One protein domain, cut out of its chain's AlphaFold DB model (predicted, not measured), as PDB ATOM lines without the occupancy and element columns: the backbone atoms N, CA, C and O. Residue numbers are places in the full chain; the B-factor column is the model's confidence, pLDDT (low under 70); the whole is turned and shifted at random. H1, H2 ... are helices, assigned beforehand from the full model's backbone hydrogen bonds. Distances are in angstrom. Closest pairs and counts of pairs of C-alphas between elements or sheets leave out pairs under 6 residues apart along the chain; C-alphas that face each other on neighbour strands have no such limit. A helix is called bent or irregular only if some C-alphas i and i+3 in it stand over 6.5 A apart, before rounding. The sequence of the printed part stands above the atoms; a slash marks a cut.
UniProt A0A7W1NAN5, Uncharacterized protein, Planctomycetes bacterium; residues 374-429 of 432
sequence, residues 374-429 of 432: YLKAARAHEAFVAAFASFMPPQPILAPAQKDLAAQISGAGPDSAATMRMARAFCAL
ATOM      1  N   TYR A 374       5.767 -41.411  41.934       96.25
ATOM      2  CA  TYR A 374       6.050 -41.680  43.342       96.25
ATOM      3  C   TYR A 374       7.484 -41.296  43.720       96.25
ATOM      4  O   TYR A 374       7.684 -40.580  44.699       96.25
ATOM      5  N   LEU A 375       8.491 -41.722  42.950       96.69
ATOM      6  CA  LEU A 375       9.898 -41.447  43.266       96.69
ATOM      7  C   LEU A 375      10.213 -39.943  43.261       96.69
ATOM      8  O   LEU A 375      10.963 -39.470  44.120       96.69
ATOM      9  N   LYS A 376       9.635 -39.178  42.327       96.38
ATOM     10  CA  LYS A 376       9.748 -37.711  42.311       96.38
ATOM     11  C   LYS A 376       9.046 -37.086  43.515       96.38
ATOM     12  O   LYS A 376       9.657 -36.266  44.201       96.38
ATOM     13  N   ALA A 377       7.823 -37.522  43.821       95.25
ATOM     14  CA  ALA A 377       7.077 -37.043  44.979       95.25
ATOM     15  C   ALA A 377       7.803 -37.343  46.301       95.25
ATOM     16  O   ALA A 377       7.867 -36.476  47.169       95.25
ATOM     17  N   ALA A 378       8.413 -38.524  46.443       95.25
ATOM     18  CA  ALA A 378       9.171 -38.923  47.628       95.25
ATOM     19  C   ALA A 378      10.399 -38.035  47.849       95.25
ATOM     20  O   ALA A 378      10.575 -37.499  48.940       95.25
ATOM     21  N   ARG A 379      11.190 -37.785  46.798       96.19
ATOM     22  CA  ARG A 379      12.330 -36.853  46.870       96.19
ATOM     23  C   ARG A 379      11.888 -35.432  47.209       96.19
ATOM     24  O   ARG A 379      12.545 -34.748  47.988       96.19
ATOM     25  N   ALA A 380      10.775 -34.983  46.638       95.94
ATOM     26  CA  ALA A 380      10.216 -33.671  46.937       95.94
ATOM     27  C   ALA A 380       9.710 -33.574  48.384       95.94
ATOM     28  O   ALA A 380       9.904 -32.545  49.023       95.94
ATOM     29  N   HIS A 381       9.135 -34.647  48.931       95.31
ATOM     30  CA  HIS A 381       8.763 -34.725  50.343       95.31
ATOM     31  C   HIS A 381       9.981 -34.687  51.265       95.31
ATOM     32  O   HIS A 381       9.982 -33.923  52.225       95.31
ATOM     33  N   GLU A 382      11.045 -35.428  50.956       95.06
ATOM     34  CA  GLU A 382      12.308 -35.356  51.700       95.06
ATOM     35  C   GLU A 382      12.894 -33.935  51.683       95.06
ATOM     36  O   GLU A 382      13.256 -33.399  52.734       95.06
ATOM     37  N   ALA A 383      12.922 -33.290  50.511       95.62
ATOM     38  CA  ALA A 383      13.366 -31.905  50.370       95.62
ATOM     39  C   ALA A 383      12.480 -30.935  51.167       95.62
ATOM     40  O   ALA A 383      12.993 -30.044  51.845       95.62
ATOM     41  N   PHE A 384      11.159 -31.132  51.136       95.62
ATOM     42  CA  PHE A 384      10.208 -30.345  51.911       95.62
ATOM     43  C   PHE A 384      10.460 -30.484  53.412       95.62
ATOM     44  O   PHE A 384      10.591 -29.475  54.095       95.62
ATOM     45  N   VAL A 385      10.598 -31.710  53.923       93.81
ATOM     46  CA  VAL A 385      10.868 -31.986  55.345       93.81
ATOM     47  C   VAL A 385      12.180 -31.337  55.794       93.81
ATOM     48  O   VAL A 385      12.232 -30.747  56.877       93.81
ATOM     49  N   ALA A 386      13.228 -31.419  54.969       93.44
ATOM     50  CA  ALA A 386      14.531 -30.825  55.259       93.44
ATOM     51  C   ALA A 386      14.493 -29.287  55.257       93.44
ATOM     52  O   ALA A 386      15.157 -28.649  56.074       93.44
ATOM     53  N   ALA A 387      13.707 -28.689  54.359       93.19
ATOM     54  CA  ALA A 387      13.600 -27.241  54.207       93.19
ATOM     55  C   ALA A 387      12.488 -26.603  55.056       93.19
ATOM     56  O   ALA A 387      12.448 -25.372  55.153       93.19
ATOM     57  N   PHE A 388      11.608 -27.394  55.677       92.50
ATOM     58  CA  PHE A 388      10.365 -26.915  56.287       92.50
ATOM     59  C   PHE A 388      10.585 -25.803  57.319       92.50
ATOM     60  O   PHE A 388       9.944 -24.756  57.240       92.50
ATOM     61  N   ALA A 389      11.544 -25.966  58.235       88.12
ATOM     62  CA  ALA A 389      11.880 -24.928  59.211       88.12
ATOM     63  C   ALA A 389      12.238 -23.581  58.556       88.12
ATOM     64  O   ALA A 389      11.923 -22.524  59.100       88.12
ATOM     65  N   SER A 390      12.856 -23.611  57.371       88.12
ATOM     66  CA  SER A 390      13.197 -22.407  56.612       88.12
ATOM     67  C   SER A 390      11.973 -21.767  55.943       88.12
ATOM     68  O   SER A 390      11.939 -20.546  55.812       88.12
ATOM     69  N   PHE A 391      10.946 -22.550  55.590       88.62
ATOM     70  CA  PHE A 391       9.679 -22.045  55.044       88.62
ATOM     71  C   PHE A 391       8.798 -21.342  56.084       88.62
ATOM     72  O   PHE A 391       7.850 -20.655  55.721       88.62
ATOM     73  N   MET A 392       9.146 -21.445  57.368       85.50
ATOM     74  CA  MET A 392       8.456 -20.785  58.476       85.50
ATOM     75  C   MET A 392       9.358 -19.743  59.184       85.50
ATOM     76  O   MET A 392       9.706 -19.926  60.363       85.50
ATOM     77  N   PRO A 393       9.783 -18.658  58.493       80.75
ATOM     78  CA  PRO A 393      10.554 -17.580  59.114       80.75
ATOM     79  C   PRO A 393       9.765 -16.829  60.211       80.75
ATOM     80  O   PRO A 393       8.563 -17.000  60.349       80.75
ATOM     81  N   PRO A 394      10.399 -15.963  61.024       77.12
ATOM     82  CA  PRO A 394       9.675 -15.175  62.032       77.12
ATOM     83  C   PRO A 394       8.585 -14.258  61.455       77.12
ATOM     84  O   PRO A 394       7.589 -14.008  62.118       77.12
ATOM     85  N   GLN A 395       8.764 -13.795  60.217       78.81
ATOM     86  CA  GLN A 395       7.749 -13.093  59.428       78.81
ATOM     87  C   GLN A 395       7.349 -13.981  58.246       78.81
ATOM     88  O   GLN A 395       8.228 -14.689  57.749       78.81
ATOM     89  N   PRO A 396       6.104 -13.923  57.742       81.56
ATOM     90  CA  PRO A 396       5.639 -14.724  56.605       81.56
ATOM     91  C   PRO A 396       6.168 -14.220  55.256       81.56
ATOM     92  O   PRO A 396       5.424 -14.048  54.298       81.56
ATOM     93  N   ILE A 397       7.470 -13.958  55.173       83.69
ATOM     94  CA  ILE A 397       8.124 -13.436  53.979       83.69
ATOM     95  C   ILE A 397       9.298 -14.345  53.634       83.69
ATOM     96  O   ILE A 397      10.287 -14.424  54.375       83.69
ATOM     97  N   LEU A 398       9.183 -15.024  52.494       87.56
ATOM     98  CA  LEU A 398      10.187 -15.969  52.017       87.56
ATOM     99  C   LEU A 398      11.273 -15.267  51.203       87.56
ATOM    100  O   LEU A 398      11.002 -14.363  50.406       87.56
ATOM    101  N   ALA A 399      12.514 -15.719  51.374       91.12
ATOM    102  CA  ALA A 399      13.601 -15.356  50.475       91.12
ATOM    103  C   ALA A 399      13.373 -15.976  49.078       91.12
ATOM    104  O   ALA A 399      12.780 -17.055  48.992       91.12
ATOM    105  N   PRO A 400      13.889 -15.369  47.989       93.12
ATOM    106  CA  PRO A 400      13.713 -15.887  46.628       93.12
ATOM    107  C   PRO A 400      14.066 -17.373  46.478       93.12
ATOM    108  O   PRO A 400      13.235 -18.155  46.032       93.12
ATOM    109  N   ALA A 401      15.219 -17.802  47.001       93.56
ATOM    110  CA  ALA A 401      15.643 -19.206  46.947       93.56
ATOM    111  C   ALA A 401      14.667 -20.177  47.644       93.56
ATOM    112  O   ALA A 401      14.540 -21.333  47.249       93.56
ATOM    113  N   GLN A 402      13.965 -19.718  48.685       93.56
ATOM    114  CA  GLN A 402      12.966 -20.525  49.386       93.56
ATOM    115  C   GLN A 402      11.681 -20.640  48.567       93.56
ATOM    116  O   GLN A 402      11.081 -21.710  48.529       93.56
ATOM    117  N   LYS A 403      11.278 -19.566  47.879       93.75
ATOM    118  CA  LYS A 403      10.160 -19.614  46.932       93.75
ATOM    119  C   LYS A 403      10.457 -20.529  45.754       93.75
ATOM    120  O   LYS A 403       9.603 -21.336  45.409       93.75
ATOM    121  N   ASP A 404      11.659 -20.444  45.192       95.31
ATOM    122  CA  ASP A 404      12.080 -21.301  44.082       95.31
ATOM    123  C   ASP A 404      12.056 -22.778  44.493       95.31
ATOM    124  O   ASP A 404      11.514 -23.618  43.775       95.31
ATOM    125  N   LEU A 405      12.556 -23.092  45.695       96.38
ATOM    126  CA  LEU A 405      12.499 -24.447  46.238       96.38
ATOM    127  C   LEU A 405      11.058 -24.913  46.490       96.38
ATOM    128  O   LEU A 405      10.705 -26.034  46.126       96.38
ATOM    129  N   ALA A 406      10.206 -24.073  47.086       96.06
ATOM    130  CA  ALA A 406       8.795 -24.397  47.295       96.06
ATOM    131  C   ALA A 406       8.067 -24.630  45.958       96.06
ATOM    132  O   ALA A 406       7.294 -25.582  45.837       96.06
ATOM    133  N   ALA A 407       8.368 -23.832  44.929       96.62
ATOM    134  CA  ALA A 407       7.819 -23.990  43.588       96.62
ATOM    135  C   ALA A 407       8.275 -25.310  42.952       96.62
ATOM    136  O   ALA A 407       7.435 -26.066  42.459       96.62
ATOM    137  N   GLN A 408       9.570 -25.630  43.048       96.88
ATOM    138  CA  GLN A 408      10.128 -26.901  42.585       96.88
ATOM    139  C   GLN A 408       9.449 -28.096  43.261       96.88
ATOM    140  O   GLN A 408       9.065 -29.043  42.578       96.88
ATOM    141  N   ILE A 409       9.269 -28.048  44.586       97.62
ATOM    142  CA  ILE A 409       8.562 -29.094  45.335       97.62
ATOM    143  C   ILE A 409       7.119 -29.187  44.837       97.62
ATOM    144  O   ILE A 409       6.679 -30.271  44.480       97.62
ATOM    145  N   SER A 410       6.400 -28.067  44.737       97.00
ATOM    146  CA  SER A 410       4.979 -28.052  44.363       97.00
ATOM    147  C   SER A 410       4.675 -28.608  42.965       97.00
ATOM    148  O   SER A 410       3.539 -29.008  42.723       97.00
ATOM    149  N   GLY A 411       5.662 -28.630  42.062       95.38
ATOM    150  CA  GLY A 411       5.548 -29.180  40.706       95.38
ATOM    151  C   GLY A 411       6.108 -30.597  40.543       95.38
ATOM    152  O   GLY A 411       6.157 -31.107  39.426       95.38
ATOM    153  N   ALA A 412       6.572 -31.238  41.620       94.69
ATOM    154  CA  ALA A 412       7.251 -32.533  41.549       94.69
ATOM    155  C   ALA A 412       6.307 -33.751  41.572       94.69
ATOM    156  O   ALA A 412       6.772 -34.885  41.443       94.69
ATOM    157  N   GLY A 413       5.002 -33.544  41.748       93.31
ATOM    158  CA  GLY A 413       4.005 -34.611  41.823       93.31
ATOM    159  C   GLY A 413       2.582 -34.100  41.584       93.31
ATOM    160  O   GLY A 413       2.414 -32.952  41.175       93.31
ATOM    161  N   PRO A 414       1.559 -34.936  41.831       94.75
ATOM    162  CA  PRO A 414       0.164 -34.559  41.631       94.75
ATOM    163  C   PRO A 414      -0.246 -33.341  42.466       94.75
ATOM    164  O   PRO A 414       0.106 -33.233  43.642       94.75
ATOM    165  N   ASP A 415      -1.066 -32.467  41.882       93.00
ATOM    166  CA  ASP A 415      -1.533 -31.226  42.518       93.00
ATOM    167  C   ASP A 415      -2.326 -31.448  43.808       93.00
ATOM    168  O   ASP A 415      -2.354 -30.582  44.683       93.00
ATOM    169  N   SER A 416      -2.991 -32.595  43.914       92.56
ATOM    170  CA  SER A 416      -3.785 -32.996  45.070       92.56
ATOM    171  C   SER A 416      -2.947 -33.532  46.230       92.56
ATOM    172  O   SER A 416      -3.458 -33.593  47.348       92.56
ATOM    173  N   ALA A 417      -1.681 -33.894  46.001       95.44
ATOM    174  CA  ALA A 417      -0.854 -34.510  47.027       95.44
ATOM    175  C   ALA A 417      -0.540 -33.515  48.155       95.44
ATOM    176  O   ALA A 417      -0.189 -32.356  47.907       95.44
ATOM    177  N   ALA A 418      -0.631 -33.968  49.406       94.50
ATOM    178  CA  ALA A 418      -0.565 -33.115  50.592       94.50
ATOM    179  C   ALA A 418       0.720 -32.276  50.630       94.50
ATOM    180  O   ALA A 418       0.669 -31.065  50.848       94.50
ATOM    181  N   THR A 419       1.867 -32.894  50.333       95.50
ATOM    182  CA  THR A 419       3.170 -32.205  50.268       95.50
ATOM    183  C   THR A 419       3.175 -31.092  49.220       95.50
ATOM    184  O   THR A 419       3.648 -29.990  49.493       95.50
ATOM    185  N   MET A 420       2.608 -31.349  48.039       96.75
ATOM    186  CA  MET A 420       2.609 -30.392  46.928       96.75
ATOM    187  C   MET A 420       1.687 -29.213  47.228       96.75
ATOM    188  O   MET A 420       2.059 -28.057  47.017       96.75
ATOM    189  N   ARG A 421       0.520 -29.493  47.820       95.62
ATOM    190  CA  ARG A 421      -0.412 -28.474  48.319       95.62
ATOM    191  C   ARG A 421       0.221 -27.597  49.398       95.62
ATOM    192  O   ARG A 421       0.063 -26.380  49.347       95.62
ATOM    193  N   MET A 422       0.942 -28.194  50.350       95.38
ATOM    194  CA  MET A 422       1.655 -27.442  51.386       95.38
ATOM    195  C   MET A 422       2.726 -26.536  50.775       95.38
ATOM    196  O   MET A 422       2.748 -25.341  51.057       95.38
ATOM    197  N   ALA A 423       3.572 -27.063  49.886       96.00
ATOM    198  CA  ALA A 423       4.602 -26.276  49.209       96.00
ATOM    199  C   ALA A 423       4.008 -25.118  48.388       96.00
ATOM    200  O   ALA A 423       4.498 -23.992  48.453       96.00
ATOM    201  N   ARG A 424       2.890 -25.351  47.693       95.00
ATOM    202  CA  ARG A 424       2.163 -24.307  46.957       95.00
ATOM    203  C   ARG A 424       1.643 -23.194  47.864       95.00
ATOM    204  O   ARG A 424       1.704 -22.029  47.478       95.00
ATOM    205  N   ALA A 425       1.159 -23.533  49.059       91.81
ATOM    206  CA  ALA A 425       0.727 -22.533  50.031       91.81
ATOM    207  C   ALA A 425       1.887 -21.602  50.432       91.81
ATOM    208  O   ALA A 425       1.693 -20.394  50.545       91.81
ATOM    209  N   PHE A 426       3.109 -22.131  50.546       91.94
ATOM    210  CA  PHE A 426       4.306 -21.318  50.784       91.94
ATOM    211  C   PHE A 426       4.674 -20.424  49.593       91.94
ATOM    212  O   PHE A 426       5.072 -19.279  49.798       91.94
ATOM    213  N   CYS A 427       4.483 -20.881  48.350       90.31
ATOM    214  CA  CYS A 427       4.701 -20.045  47.159       90.31
ATOM    215  C   CYS A 427       3.821 -18.784  47.144       90.31
ATOM    216  O   CYS A 427       4.232 -17.753  46.605       90.31
ATOM    217  N   ALA A 428       2.625 -18.867  47.736       87.31
ATOM    218  CA  ALA A 428       1.668 -17.769  47.809       87.31
ATOM    219  C   ALA A 428       2.029 -16.697  48.857       87.31
ATOM    220  O   ALA A 428       1.440 -15.618  48.838       87.31
ATOM    221  N   LEU A 429       2.997 -16.956  49.747       84.75
ATOM    222  CA  LEU A 429       3.467 -15.955  50.708       84.75
ATOM    223  C   LEU A 429       4.181 -14.791  49.997       84.75
ATOM    224  O   LEU A 429       4.752 -14.992  48.923       84.75
TER     225      LEU A 429
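Overview. This is residues 374 to 429 of the 432 residues of an uncharacterized protein of Planctomycetes bacterium (UniProt A0A7W1NAN5). A small bundle of three helices runs up and down: H2 and H3 form a hairpin side by side, and the longer, kinked H1 packs on both of them, the three centres making a triangle. H1 and the loop that follows it make the length of the elongated outline; that loop turns the chain back into H2, and a second loop, at the other end of H2, turns it again into H3. The printed part has 56 residues, with three named helices in the order H1, H2, H3 and no named strand, and its class is all helix. The whole is compact, with a radius of gyration of the C-alphas of 10.4 A, and the C-alphas span 33 by 19 by 16 A along their three main axes.

Along the chain. The longest helix is H1, residues 374 to 391, which measures 23.1 A from first to last C-alpha. It begins at C-alpha 374, at (6.050, -41.680, 43.342), and ends at C-alpha 391, at (9.679, -22.045, 55.044). H1 has a kink of 43 degrees near residue 385 and is irregular: C-alphas 386 and 389 are 7.6 A apart, where about 5 A is the distance in a regular helix. H2, residues 400 to 410, measures 15.1 A from Pro 400 to Ser 410, and its y values fall from -15.887 at C-alpha 400 to -28.052 at C-alpha 410. H3, residues 418 to 427, measures 14.5 A and ends at C-alpha 427, at (4.701, -20.045, 47.159). Two further residues, Ala 428 and Leu 429, follow H3 in the printed part.

Arrangement. The three helices form a bundle that is up and down, each helix running against the one before it in the chain. H1 touches H2, with the C-alphas of Ala 380 and Ile 409 the closest, 5.1 A apart. Their lines stand at a shallow tilt of 32 degrees and they run opposite ways; the two form a helical hairpin, with their centres 10.7 A apart. H1 also touches H3, with the C-alphas of His 381 and Thr 419 the closest, 6.1 A apart. These two run the same way at a steep tilt of 45 degrees, with their centres 10.4 A apart. The line of H1 is a rough one. H2 touches H3 with 18 pairs of C-alphas within 8 A, compared with 7 such pairs for H1 and H2 and 5 for H1 and H3. The closest C-alphas of H2 and H3 are those of Ser 410 and Met 420, 4.2 A apart. H2 and H3 form a second helical hairpin, running opposite ways at a shallow tilt of 28 degrees, with their centres 9.7 A apart. With two of the three touching pairs at a shallow tilt, the helix packing is mostly aligned, but only just. In the backbones of H2 and H3 every O i to N i+4 pair is within hydrogen-bond range, while in H1 12 of 14 such pairs are.

Size, cuts and confidence. The two C-alphas farthest apart are those of Tyr 374 and Gln 395, at 32.8 A. The first and last printed C-alphas, those of Tyr 374 and Leu 429, are 26.9 A apart. The printed residues run from 374 to 429 without a gap. The link from H1 to H2 has 8 residues and the link from H2 to H3 has 7, and both are short links. In this predicted model the mean pLDDT of the printed part is 92.5, and no printed residue is under 70.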